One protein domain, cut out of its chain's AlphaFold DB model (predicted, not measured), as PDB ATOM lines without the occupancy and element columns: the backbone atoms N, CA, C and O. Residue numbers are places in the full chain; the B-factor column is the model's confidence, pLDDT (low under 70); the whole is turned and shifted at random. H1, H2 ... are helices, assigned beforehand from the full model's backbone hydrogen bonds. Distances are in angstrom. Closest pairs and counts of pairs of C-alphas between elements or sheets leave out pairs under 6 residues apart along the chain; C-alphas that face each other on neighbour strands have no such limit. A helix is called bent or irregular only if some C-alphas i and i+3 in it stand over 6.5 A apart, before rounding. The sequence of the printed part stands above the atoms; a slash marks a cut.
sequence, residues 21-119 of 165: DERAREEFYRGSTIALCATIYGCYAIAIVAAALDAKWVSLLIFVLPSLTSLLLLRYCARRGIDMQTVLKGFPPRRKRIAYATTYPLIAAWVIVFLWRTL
ATOM      1  N   ASP A  21     198.105  88.875 125.044       88.44
ATOM      2  CA  ASP A  21     197.280  87.845 124.404       88.44
ATOM      3  C   ASP A  21     196.709  88.366 123.076       88.44
ATOM      4  O   ASP A  21     195.769  89.169 123.033       88.44
ATOM      5  N   GLU A  22     197.277  87.883 121.969       89.06
ATOM      6  CA  GLU A  22     196.869  88.273 120.621       89.06
ATOM      7  C   GLU A  22     195.410  87.923 120.318       89.06
ATOM      8  O   GLU A  22     194.728  88.695 119.637       89.06
ATOM      9  N   ARG A  23     194.908  86.804 120.856       90.81
ATOM     10  CA  ARG A  23     193.532  86.355 120.628       90.81
ATOM     11  C   ARG A  23     192.543  87.253 121.358       90.81
ATOM     12  O   ARG A  23     191.561  87.692 120.759       90.81
ATOM     13  N   ALA A  24     192.794  87.537 122.637       88.00
ATOM     14  CA  ALA A  24     191.944  88.435 123.417       88.00
ATOM     15  C   ALA A  24     191.901  89.836 122.792       88.00
ATOM     16  O   ALA A  24     190.831  90.436 122.658       88.00
ATOM     17  N   ARG A  25     193.057  90.323 122.329       88.69
ATOM     18  CA  ARG A  25     193.185  91.600 121.626       88.69
ATOM     19  C   ARG A  25     192.381  91.628 120.324       88.69
ATOM     20  O   ARG A  25     191.690  92.611 120.059       88.69
ATOM     21  N   GLU A  26     192.434  90.568 119.517       91.12
ATOM     22  CA  GLU A  26     191.661  90.487 118.274       91.12
ATOM     23  C   GLU A  26     190.146  90.508 118.531       91.12
ATOM     24  O   GLU A  26     189.423  91.281 117.894       91.12
ATOM     25  N   GLU A  27     189.654  89.712 119.484       91.88
ATOM     26  CA  GLU A  27     188.225  89.690 119.819       91.88
ATOM     27  C   GLU A  27     187.753  91.021 120.419       91.88
ATOM     28  O   GLU A  27     186.677  91.514 120.070       91.88
ATOM     29  N   PHE A  28     188.585  91.673 121.236       90.62
ATOM     30  CA  PHE A  28     188.307  93.022 121.725       90.62
ATOM     31  C   PHE A  28     188.179  94.037 120.578       90.62
ATOM     32  O   PHE A  28     187.247  94.847 120.565       90.62
ATOM     33  N   TYR A  29     189.057  93.988 119.570       89.94
ATOM     34  CA  TYR A  29     188.956  94.878 118.408       89.94
ATOM     35  C   TYR A  29     187.718  94.600 117.549       89.94
ATOM     36  O   TYR A  29     187.063  95.538 117.082       89.94
ATOM     37  N   ARG A  30     187.336  93.331 117.377       90.94
ATOM     38  CA  ARG A  30     186.088  92.966 116.691       90.94
ATOM     39  C   ARG A  30     184.868  93.494 117.451       90.94
ATOM     40  O   ARG A  30     184.017  94.153 116.851       90.94
ATOM     41  N   GLY A  31     184.817  93.277 118.765       93.38
ATOM     42  CA  GLY A  31     183.736  93.754 119.629       93.38
ATOM     43  C   GLY A  31     183.629  95.280 119.669       93.38
ATOM     44  O   GLY A  31     182.550  95.835 119.461       93.38
ATOM     45  N   SER A  32     184.752  95.978 119.849       91.31
ATOM     46  CA  SER A  32     184.792  97.447 119.848       91.31
ATOM     47  C   SER A  32     184.418  98.045 118.494       91.31
ATOM     48  O   SER A  32     183.757  99.079 118.458       91.31
ATOM     49  N   THR A  33     184.735  97.377 117.380       90.94
ATOM     50  CA  THR A  33     184.268  97.800 116.050       90.94
ATOM     51  C   THR A  33     182.743  97.730 115.951       90.94
ATOM     52  O   THR A  33     182.123  98.660 115.436       90.94
ATOM     53  N   ILE A  34     182.118  96.666 116.474       93.50
ATOM     54  CA  ILE A  34     180.651  96.532 116.501       93.50
ATOM     55  C   ILE A  34     180.032  97.634 117.366       93.50
ATOM     56  O   ILE A  34     179.103  98.309 116.917       93.50
ATOM     57  N   ALA A  35     180.575  97.852 118.566       94.25
ATOM     58  CA  ALA A  35     180.124  98.909 119.465       94.25
ATOM     59  C   ALA A  35     180.246 100.292 118.808       94.25
ATOM     60  O   ALA A  35     179.276 101.044 118.785       94.25
ATOM     61  N   LEU A  36     181.387 100.593 118.181       92.81
ATOM     62  CA  LEU A  36     181.614 101.846 117.465       92.81
ATOM     63  C   LEU A  36     180.617 102.033 116.314       92.81
ATOM     64  O   LEU A  36     180.055 103.115 116.173       92.81
ATOM     65  N   CYS A  37     180.348 100.990 115.520       92.31
ATOM     66  CA  CYS A  37     179.337 101.052 114.459       92.31
ATOM     67  C   CYS A  37     177.948 101.374 115.025       92.31
ATOM     68  O   CYS A  37     177.253 102.243 114.497       92.31
ATOM     69  N   ALA A  38     177.556 100.708 116.115       95.00
ATOM     70  CA  ALA A  38     176.282 100.956 116.779       95.00
ATOM     71  C   ALA A  38     176.196 102.390 117.329       95.00
ATOM     72  O   ALA A  38     175.185 103.061 117.126       95.00
ATOM     73  N   THR A  39     177.267 102.894 117.949       95.94
ATOM     74  CA  THR A  39     177.349 104.279 118.428       95.94
ATOM     75  C   THR A  39     177.234 105.279 117.284       95.94
ATOM     76  O   THR A  39     176.475 106.233 117.403       95.94
ATOM     77  N   ILE A  40     177.916 105.055 116.155       94.56
ATOM     78  CA  ILE A  40     177.829 105.929 114.975       94.56
ATOM     79  C   ILE A  40     176.385 106.008 114.464       94.56
ATOM     80  O   ILE A  40     175.875 107.104 114.230       94.56
ATOM     81  N   TYR A  41     175.699 104.868 114.333       95.00
ATOM     82  CA  TYR A  41     174.292 104.857 113.924       95.00
ATOM     83  C   TYR A  41     173.379 105.526 114.954       95.00
ATOM     84  O   TYR A  41     172.483 106.278 114.571       95.00
ATOM     85  N   GLY A  42     173.642 105.323 116.248       96.88
ATOM     86  CA  GLY A  42     172.954 106.021 117.332       96.88
ATOM     87  C   GLY A  42     173.122 107.539 117.244       96.88
ATOM     88  O   GLY A  42     172.132 108.263 117.317       96.88
ATOM     89  N   CYS A  43     174.340 108.030 116.998       97.38
ATOM     90  CA  CYS A  43     174.607 109.453 116.792       97.38
ATOM     91  C   CYS A  43     173.796 110.011 115.619       97.38
ATOM     92  O   CYS A  43     173.156 111.047 115.775       97.38
ATOM     93  N   TYR A  44     173.756 109.329 114.470       96.00
ATOM     94  CA  TYR A  44     172.952 109.801 113.337       96.00
ATOM     95  C   TYR A  44     171.454 109.818 113.646       96.00
ATOM     96  O   TYR A  44     170.791 110.808 113.347       96.00
ATOM     97  N   ALA A  45     170.923 108.778 114.292       96.62
ATOM     98  CA  ALA A  45     169.518 108.742 114.692       96.62
ATOM     99  C   ALA A  45     169.169 109.893 115.653       96.62
ATOM    100  O   ALA A  45     168.203 110.621 115.424       96.62
ATOM    101  N   ILE A  46     169.992 110.115 116.683       97.06
ATOM    102  CA  ILE A  46     169.803 111.209 117.646       97.06
ATOM    103  C   ILE A  46     169.923 112.567 116.950       97.06
ATOM    104  O   ILE A  46     169.121 113.461 117.212       97.06
ATOM    105  N   ALA A  47     170.879 112.730 116.033       96.25
ATOM    106  CA  ALA A  47     171.034 113.963 115.273       96.25
ATOM    107  C   ALA A  47     169.791 114.263 114.420       96.25
ATOM    108  O   ALA A  47     169.354 115.413 114.376       96.25
ATOM    109  N   ILE A  48     169.189 113.251 113.784       94.12
ATOM    110  CA  ILE A  48     167.940 113.398 113.016       94.12
ATOM    111  C   ILE A  48     166.803 113.867 113.930       94.12
ATOM    112  O   ILE A  48     166.117 114.838 113.611       94.12
ATOM    113  N   VAL A  49     166.632 113.224 115.089       95.50
ATOM    114  CA  VAL A  49     165.599 113.604 116.067       95.50
ATOM    115  C   VAL A  49     165.828 115.029 116.577       95.50
ATOM    116  O   VAL A  49     164.903 115.836 116.586       95.50
ATOM    117  N   ALA A  50     167.064 115.381 116.930       94.56
ATOM    118  CA  ALA A  50     167.412 116.727 117.373       94.56
ATOM    119  C   ALA A  50     167.128 117.787 116.293       94.56
ATOM    120  O   ALA A  50     166.625 118.861 116.615       94.56
ATOM    121  N   ALA A  51     167.392 117.486 115.014       92.44
ATOM    122  CA  ALA A  51     167.054 118.380 113.905       92.44
ATOM    123  C   ALA A  51     165.537 118.580 113.779       92.44
ATOM    124  O   ALA A  51     165.079 119.703 113.574       92.44
ATOM    125  N   ALA A  52     164.754 117.508 113.936       90.44
ATOM    126  CA  ALA A  52     163.295 117.570 113.873       90.44
ATOM    127  C   ALA A  52     162.688 118.419 115.007       90.44
ATOM    128  O   ALA A  52     161.695 119.115 114.787       90.44
ATOM    129  N   LEU A  53     163.317 118.400 116.189       92.12
ATOM    130  CA  LEU A  53     162.937 119.172 117.380       92.12
ATOM    131  C   LEU A  53     163.481 120.615 117.393       92.12
ATOM    132  O   LEU A  53     163.444 121.271 118.428       92.12
ATOM    133  N   ASP A  54     164.004 121.107 116.266       86.12
ATOM    134  CA  ASP A  54     164.593 122.446 116.108       86.12
ATOM    135  C   ASP A  54     165.861 122.711 116.956       86.12
ATOM    136  O   ASP A  54     166.374 123.829 117.024       86.12
ATOM    137  N   ALA A  55     166.463 121.664 117.532       90.62
ATOM    138  CA  ALA A  55     167.730 121.729 118.262       90.62
ATOM    139  C   ALA A  55     168.933 121.695 117.296       90.62
ATOM    140  O   ALA A  55     169.763 120.781 117.310       90.62
ATOM    141  N   LYS A  56     169.028 122.713 116.435       87.88
ATOM    142  CA  LYS A  56     169.948 122.788 115.282       87.88
ATOM    143  C   LYS A  56     171.421 122.578 115.650       87.88
ATOM    144  O   LYS A  56     172.093 121.739 115.055       87.88
ATOM    145  N   TRP A  57     171.921 123.287 116.660       89.38
ATOM    146  CA  TRP A  57     173.324 123.173 117.082       89.38
ATOM    147  C   TRP A  57     173.650 121.812 117.696       89.38
ATOM    148  O   TRP A  57     174.692 121.238 117.394       89.38
ATOM    149  N   VAL A  58     172.738 121.267 118.507       93.69
ATOM    150  CA  VAL A  58     172.895 119.937 119.115       93.69
ATOM    151  C   VAL A  58     172.926 118.865 118.031       93.69
ATOM    152  O   VAL A  58     173.811 118.015 118.025       93.69
ATOM    153  N   SER A  59     172.003 118.950 117.073       93.69
ATOM    154  CA  SER A  59     171.951 118.055 115.921       93.69
ATOM    155  C   SER A  59     173.257 118.067 115.123       93.69
ATOM    156  O   SER A  59     173.831 117.008 114.873       93.69
ATOM    157  N   LEU A  60     173.760 119.259 114.783       93.56
ATOM    158  CA  LEU A  60     175.005 119.420 114.035       93.56
ATOM    159  C   LEU A  60     176.209 118.850 114.797       93.56
ATOM    160  O   LEU A  60     177.004 118.111 114.220       93.56
ATOM    161  N   LEU A  61     176.337 119.159 116.091       94.50
ATOM    162  CA  LEU A  61     177.443 118.668 116.916       94.50
ATOM    163  C   LEU A  61     177.454 117.139 116.985       94.50
ATOM    164  O   LEU A  61     178.492 116.524 116.745       94.50
ATOM    165  N   ILE A  62     176.300 116.520 117.249       95.00
ATOM    166  CA  ILE A  62     176.185 115.059 117.332       95.00
ATOM    167  C   ILE A  62     176.478 114.410 115.974       95.00
ATOM    168  O   ILE A  62     177.156 113.385 115.921       95.00
ATOM    169  N   PHE A  63     176.025 115.019 114.875       94.50
ATOM    170  CA  PHE A  63     176.278 114.522 113.525       94.50
ATOM    171  C   PHE A  63     177.773 114.517 113.156       94.50
ATOM    172  O   PHE A  63     178.240 113.622 112.453       94.50
ATOM    173  N   VAL A  64     178.545 115.492 113.644       93.62
ATOM    174  CA  VAL A  64     179.981 115.617 113.337       93.62
ATOM    175  C   VAL A  64     180.850 114.642 114.150       93.62
ATOM    176  O   VAL A  64     181.922 114.254 113.681       93.62
ATOM    177  N   LEU A  65     180.403 114.182 115.324       93.25
ATOM    178  CA  LEU A  65     181.181 113.292 116.206       93.25
ATOM    179  C   LEU A  65     181.716 112.015 115.513       93.25
ATOM    180  O   LEU A  65     182.919 111.760 115.621       93.25
ATOM    181  N   PRO A  66     180.919 111.242 114.744       92.69
ATOM    182  CA  PRO A  66     181.424 110.103 113.963       92.69
ATOM    183  C   PRO A  66     182.561 110.434 112.983       92.69
ATOM    184  O   PRO A  66     183.429 109.602 112.702       92.69
ATOM    185  N   SER A  67     182.574 111.655 112.444       88.25
ATOM    186  CA  SER A  67     183.640 112.089 111.539       88.25
ATOM    187  C   SER A  67     184.940 112.328 112.305       88.25
ATOM    188  O   SER A  67     186.013 111.969 111.822       88.25
ATOM    189  N   LEU A  68     184.856 112.869 113.526       90.44
ATOM    190  CA  LEU A  68     186.021 113.079 114.387       90.44
ATOM    191  C   LEU A  68     186.679 111.757 114.793       90.44
ATOM    192  O   LEU A  68     187.901 111.648 114.715       90.44
ATOM    193  N   THR A  69     185.899 110.735 115.156       88.88
ATOM    194  CA  THR A  69     186.454 109.413 115.505       88.88
ATOM    195  C   THR A  69     187.168 108.773 114.313       88.88
ATOM    196  O   THR A  69     188.286 108.273 114.449       88.88
ATOM    197  N   SER A  70     186.581 108.880 113.117       87.50
ATOM    198  CA  SER A  70     187.189 108.402 111.872       87.50
ATOM    199  C   SER A  70     188.489 109.148 111.541       87.50
ATOM    200  O   SER A  70     189.478 108.532 111.144       87.50
ATOM    201  N   LEU A  71     188.524 110.470 111.739       88.06
ATOM    202  CA  LEU A  71     189.726 111.282 111.533       88.06
ATOM    203  C   LEU A  71     190.846 110.929 112.516       88.06
ATOM    204  O   LEU A  71     192.005 110.854 112.104       88.06
ATOM    205  N   LEU A  72     190.518 110.694 113.790       88.19
ATOM    206  CA  LEU A  72     191.489 110.262 114.797       88.19
ATOM    207  C   LEU A  72     192.109 108.913 114.424       88.19
ATOM    208  O   LEU A  72     193.332 108.794 114.444       88.19
ATOM    209  N   LEU A  73     191.293 107.945 113.996       87.38
ATOM    210  CA  LEU A  73     191.771 106.650 113.510       87.38
ATOM    211  C   LEU A  73     192.714 106.807 112.308       87.38
ATOM    212  O   LEU A  73     193.824 106.283 112.316       87.38
ATOM    213  N   LEU A  74     192.301 107.564 111.286       87.62
ATOM    214  CA  LEU A  74     193.122 107.787 110.091       87.62
ATOM    215  C   LEU A  74     194.454 108.461 110.433       87.62
ATOM    216  O   LEU A  74     195.495 108.071 109.904       87.62
ATOM    217  N   ARG A  75     194.439 109.451 111.331       85.56
ATOM    218  CA  ARG A  75     195.645 110.150 111.785       85.56
ATOM    219  C   ARG A  75     196.568 109.226 112.578       85.56
ATOM    220  O   ARG A  75     197.775 109.269 112.353       85.56
ATOM    221  N   TYR A  76     196.013 108.408 113.469       85.50
ATOM    222  CA  TYR A  76     196.760 107.424 114.252       85.50
ATOM    223  C   TYR A  76     197.463 106.409 113.341       85.50
ATOM    224  O   TYR A  76     198.679 106.240 113.415       85.50
ATOM    225  N   CYS A  77     196.725 105.806 112.405       87.75
ATOM    226  CA  CYS A  77     197.278 104.853 111.442       87.75
ATOM    227  C   CYS A  77     198.350 105.490 110.547       87.75
ATOM    228  O   CYS A  77     199.431 104.924 110.389       87.75
ATOM    229  N   ALA A  78     198.097 106.695 110.025       85.81
ATOM    230  CA  ALA A  78     199.051 107.398 109.171       85.81
ATOM    231  C   ALA A  78     200.372 107.708 109.893       85.81
ATOM    232  O   ALA A  78     201.440 107.564 109.301       85.81
ATOM    233  N   ARG A  79     200.325 108.085 111.180       84.88
ATOM    234  CA  ARG A  79     201.527 108.318 112.005       84.88
ATOM    235  C   ARG A  79     202.378 107.066 112.201       84.88
ATOM    236  O   ARG A  79     203.576 107.193 112.425       84.88
ATOM    237  N   ARG A  80     201.775 105.880 112.104       83.81
ATOM    238  CA  ARG A  80     202.457 104.584 112.225       83.81
ATOM    239  C   ARG A  80     202.742 103.921 110.873       83.81
ATOM    240  O   ARG A  80     203.008 102.729 110.829       83.81
ATOM    241  N   GLY A  81     202.660 104.674 109.773       85.81
ATOM    242  CA  GLY A  81     202.947 104.162 108.429       85.81
ATOM    243  C   GLY A  81     201.904 103.178 107.887       85.81
ATOM    244  O   GLY A  81     202.139 102.538 106.868       85.81
ATOM    245  N   ILE A  82     200.741 103.056 108.534       86.88
ATOM    246  CA  ILE A  82     199.673 102.157 108.094       86.88
ATOM    247  C   ILE A  82     198.814 102.889 107.061       86.88
ATOM    248  O   ILE A  82     198.017 103.770 107.401       86.88
ATOM    249  N   ASP A  83     198.939 102.499 105.790       86.69
ATOM    250  CA  ASP A  83     198.076 103.009 104.725       86.69
ATOM    251  C   ASP A  83     196.685 102.362 104.777       86.69
ATOM    252  O   ASP A  83     196.416 101.300 104.203       86.69
ATOM    253  N   MET A  84     195.759 103.069 105.424       83.12
ATOM    254  CA  MET A  84     194.361 102.659 105.521       83.12
ATOM    255  C   MET A  84     193.679 102.510 104.159       83.12
ATOM    256  O   MET A  84     192.735 101.732 104.047       83.12
ATOM    257  N   GLN A  85     194.129 103.185 103.095       82.31
ATOM    258  CA  GLN A  85     193.539 102.968 101.771       82.31
ATOM    259  C   GLN A  85     193.885 101.590 101.221       82.31
ATOM    260  O   GLN A  85     193.026 100.937 100.626       82.31
ATOM    261  N   THR A  86     195.114 101.135 101.439       84.62
ATOM    262  CA  THR A  86     195.549  99.791 101.057       84.62
ATOM    263  C   THR A  86     194.830  98.727 101.881       84.62
ATOM    264  O   THR A  86     194.281  97.786 101.305       84.62
ATOM    265  N   VAL A  87     194.680  98.942 103.193       85.31
ATOM    266  CA  VAL A  87     193.860  98.073 104.058       85.31
ATOM    267  C   VAL A  87     192.417  97.995 103.546       85.31
ATOM    268  O   VAL A  87     191.866  96.910 103.356       85.31
ATOM    269  N   LEU A  88     191.806  99.140 103.224       84.31
ATOM    270  CA  LEU A  88     190.438  99.196 102.712       84.31
ATOM    271  C   LEU A  88     190.289  98.527 101.339       84.31
ATOM    272  O   LEU A  88     189.232  97.959 101.056       84.31
ATOM    273  N   LYS A  89     191.307  98.552 100.469       85.69
ATOM    274  CA  LYS A  89     191.272  97.850  99.171       85.69
ATOM    275  C   LYS A  89     191.105  96.342  99.341       85.69
ATOM    276  O   LYS A  89     190.329  95.773  98.577       85.69
ATOM    277  N   GLY A  90     191.716  95.752 100.371       86.69
ATOM    278  CA  GLY A  90     191.614  94.322 100.680       86.69
ATOM    279  C   GLY A  90     190.200  93.841 101.033       86.69
ATOM    280  O   GLY A  90     189.913  92.649 100.944       86.69
ATOM    281  N   PHE A  91     189.277  94.743 101.385       86.69
ATOM    282  CA  PHE A  91     187.904  94.350 101.692       86.69
ATOM    283  C   PHE A  91     187.070  94.058 100.437       86.69
ATOM    284  O   PHE A  91     187.075  94.855  99.484       86.69
ATOM    285  N   PRO A  92     186.241  92.994 100.471       91.31
ATOM    286  CA  PRO A  92     185.381  92.633  99.356       91.31
ATOM    287  C   PRO A  92     184.364  93.745  99.056       91.31
ATOM    288  O   PRO A  92     183.802  94.352  99.980       91.31
ATOM    289  N   PRO A  93     184.044  93.988  97.772       89.69
ATOM    290  CA  PRO A  93     183.170  95.086  97.357       89.69
ATOM    291  C   PRO A  93     181.767  94.984  97.965       89.69
ATOM    292  O   PRO A  93     181.151  96.003  98.275       89.69
ATOM    293  N   ARG A  94     181.275  93.763  98.213       91.94
ATOM    294  CA  ARG A  94     179.987  93.527  98.880       91.94
ATOM    295  C   ARG A  94     179.937  94.139 100.283       91.94
ATOM    296  O   ARG A  94     178.933  94.746 100.629       91.94
ATOM    297  N   ARG A  95     181.016  94.035 101.071       87.56
ATOM    298  CA  ARG A  95     181.063  94.612 102.427       87.56
ATOM    299  C   ARG A  95     181.075  96.137 102.389       87.56
ATOM    300  O   ARG A  95     180.348  96.762 103.151       87.56
ATOM    301  N   LYS A  96     181.816  96.726 101.443       86.44
ATOM    302  CA  LYS A  96     181.808  98.181 101.205       86.44
ATOM    303  C   LYS A  96     180.407  98.674 100.856       86.44
ATOM    304  O   LYS A  96     179.934  99.639 101.442       86.44
ATOM    305  N   ARG A  97     179.712  97.964  99.959       90.25
ATOM    306  CA  ARG A  97     178.323  98.278  99.596       90.25
ATOM    307  C   ARG A  97     177.383  98.220 100.792       90.25
ATOM    308  O   ARG A  97     176.579  99.126 100.924       90.25
ATOM    309  N   ILE A  98     177.494  97.209 101.658       90.62
ATOM    310  CA  ILE A  98     176.667  97.122 102.872       90.62
ATOM    311  C   ILE A  98     176.924  98.333 103.774       90.62
ATOM    312  O   ILE A  98     175.972  99.008 104.137       90.62
ATOM    313  N   ALA A  99     178.189  98.661 104.055       87.88
ATOM    314  CA  ALA A  99     178.536  99.815 104.888       87.88
ATOM    315  C   ALA A  99     177.995 101.140 104.316       87.88
ATOM    316  O   ALA A  99     177.471 101.978 105.049       87.88
ATOM    317  N   TYR A 100     178.074 101.326 102.997       89.31
ATOM    318  CA  TYR A 100     177.505 102.493 102.322       89.31
ATOM    319  C   TYR A 100     175.975 102.501 102.352       89.31
ATOM    320  O   TYR A 100     175.379 103.540 102.625       89.31
ATOM    321  N   ALA A 101     175.344 101.351 102.117       91.81
ATOM    322  CA  ALA A 101     173.894 101.205 102.105       91.81
ATOM    323  C   ALA A 101     173.262 101.403 103.488       91.81
ATOM    324  O   ALA A 101     172.113 101.815 103.560       91.81
ATOM    325  N   THR A 102     173.984 101.145 104.579       92.38
ATOM    326  CA  THR A 102     173.490 101.410 105.938       92.38
ATOM    327  C   THR A 102     173.762 102.843 106.390       92.38
ATOM    328  O   THR A 102     172.956 103.424 107.109       92.38
ATOM    329  N   THR A 103     174.876 103.440 105.957       91.81
ATOM    330  CA  THR A 103     175.325 104.747 106.460       91.81
ATOM    331  C   THR A 103     174.746 105.923 105.673       91.81
ATOM    332  O   THR A 103     174.242 106.876 106.266       91.81
ATOM    333  N   TYR A 104     174.794 105.884 104.337       91.56
ATOM    334  CA  TYR A 104     174.378 107.029 103.520       91.56
ATOM    335  C   TYR A 104     172.890 107.379 103.628       91.56
ATOM    336  O   TYR A 104     172.599 108.574 103.625       91.56
ATOM    337  N   PRO A 105     171.948 106.427 103.779       94.81
ATOM    338  CA  PRO A 105     170.547 106.787 103.994       94.81
ATOM    339  C   PRO A 105     170.320 107.581 105.281       94.81
ATOM    340  O   PRO A 105     169.522 108.512 105.274       94.81
ATOM    341  N   LEU A 106     171.049 107.276 106.361       94.19
ATOM    342  CA  LEU A 106     170.963 108.033 107.615       94.19
ATOM    343  C   LEU A 106     171.499 109.457 107.441       94.19
ATOM    344  O   LEU A 106     170.874 110.414 107.889       94.19
ATOM    345  N   ILE A 107     172.621 109.605 106.734       93.88
ATOM    346  CA  ILE A 107     173.175 110.921 106.398       93.88
ATOM    347  C   ILE A 107     172.190 111.713 105.531       93.88
ATOM    348  O   ILE A 107     171.917 112.873 105.825       93.88
ATOM    349  N   ALA A 108     171.623 111.094 104.495       91.69
ATOM    350  CA  ALA A 108     170.648 111.736 103.620       91.69
ATOM    351  C   ALA A 108     169.392 112.166 104.391       91.69
ATOM    352  O   ALA A 108     168.949 113.303 104.246       91.69
ATOM    353  N   ALA A 109     168.861 111.297 105.256       93.06
ATOM    354  CA  ALA A 109     167.731 111.615 106.122       93.06
ATOM    355  C   ALA A 109     168.040 112.805 107.040       93.06
ATOM    356  O   ALA A 109     167.232 113.727 107.140       93.06
ATOM    357  N   TRP A 110     169.229 112.830 107.651       95.25
ATOM    358  CA  TRP A 110     169.671 113.959 108.465       95.25
ATOM    359  C   TRP A 110     169.739 115.256 107.659       95.25
ATOM    360  O   TRP A 110     169.152 116.247 108.081       95.25
ATOM    361  N   VAL A 111     170.376 115.244 106.483       91.44
ATOM    362  CA  VAL A 111     170.474 116.425 105.611       91.44
ATOM    363  C   VAL A 111     169.084 116.942 105.240       91.44
ATOM    364  O   VAL A 111     168.836 118.138 105.356       91.44
ATOM    365  N   ILE A 112     168.162 116.059 104.844       89.00
ATOM    366  CA  ILE A 112     166.792 116.439 104.473       89.00
ATOM    367  C   ILE A 112     166.078 117.111 105.649       89.00
ATOM    368  O   ILE A 112     165.562 118.217 105.495       89.00
ATOM    369  N   VAL A 113     166.069 116.475 106.825       89.44
ATOM    370  CA  VAL A 113     165.377 117.005 108.012       89.44
ATOM    371  C   VAL A 113     166.012 118.314 108.475       89.44
ATOM    372  O   VAL A 113     165.304 119.282 108.750       89.44
ATOM    373  N   PHE A 114     167.342 118.367 108.527       90.12
ATOM    374  CA  PHE A 114     168.085 119.541 108.965       90.12
ATOM    375  C   PHE A 114     167.837 120.735 108.042       90.12
ATOM    376  O   PHE A 114     167.499 121.816 108.521       90.12
ATOM    377  N   LEU A 115     167.938 120.548 106.723       87.06
ATOM    378  CA  LEU A 115     167.674 121.604 105.745       87.06
ATOM    379  C   LEU A 115     166.207 122.041 105.770       87.06
ATOM    380  O   LEU A 115     165.939 123.237 105.793       87.06
ATOM    381  N   TRP A 116     165.260 121.104 105.858       82.25
ATOM    382  CA  TRP A 116     163.832 121.430 105.941       82.25
ATOM    383  C   TRP A 116     163.481 122.289 107.167       82.25
ATOM    384  O   TRP A 116     162.588 123.130 107.097       82.25
ATOM    385  N   ARG A 117     164.192 122.113 108.289       83.00
ATOM    386  CA  ARG A 117     163.968 122.895 109.517       83.00
ATOM    387  C   ARG A 117     164.776 124.186 109.616       83.00
ATOM    388  O   ARG A 117     164.413 125.082 110.377       83.00
ATOM    389  N   THR A 118     165.891 124.280 108.899       79.62
ATOM    390  CA  THR A 118     166.801 125.435 108.959       79.62
ATOM    391  C   THR A 118     166.567 126.446 107.850       79.62
ATOM    392  O   THR A 118     166.848 127.624 108.060       79.62
ATOM    393  N   LEU A 119     166.044 126.018 106.703       74.38
ATOM    394  CA  LEU A 119     165.870 126.887 105.550       74.38
ATOM    395  C   LEU A 119     164.507 127.590 105.552       74.38
ATOM    396  O   LEU A 119     163.477 126.933 105.725       74.38
TER     397      LEU A 119
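What this domain is: This is residues 21 to 119 of the 165 residues of an uncharacterized protein of Nocardia sp. 852002-20019_SCH5090214 (UniProt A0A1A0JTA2). Three long helices, H1, H2 and H4, gather at one end and splay toward the other, where short H3 lies. The class is all helix, with 99 residues printed. The whole is loose, with a radius of gyration of the C-alphas of 16.1 A, and spans 49 by 27 by 24 A.

Where its parts are: H1, residues 22 to 52, runs 45.1 A from C-alpha 22 at (196.869, 88.273, 120.621). H2, residues 56 to 79, one helix by its hydrogen bonds, is bent, with C-alphas 63 and 66 6.8 A apart; its arms are H2a, 56 to 63, and H2b, 66 to 79. H3 holds residues 84 to 89. H4, residues 93 to 118, ends at C-alpha 118 at (166.801, 125.435, 108.959).

How they stand to each other: H1 touches H2a, a helical hairpin, with residues 43 to 51 alone; the closest C-alphas, 47 and 59, are 4.2 A apart. H1 touches H4 with residues 41 to 52 alone, closest at C-alphas 48 and 110, 4.9 A. H2b and H4 are apart. In H4, 20 of 22 O i to N i+4 pairs are within hydrogen-bond range.

The domain as a whole: The farthest C-alphas, 21 and 119, are 53.5 A apart. The printed part has no cut, and no printed residue is under pLDDT 70.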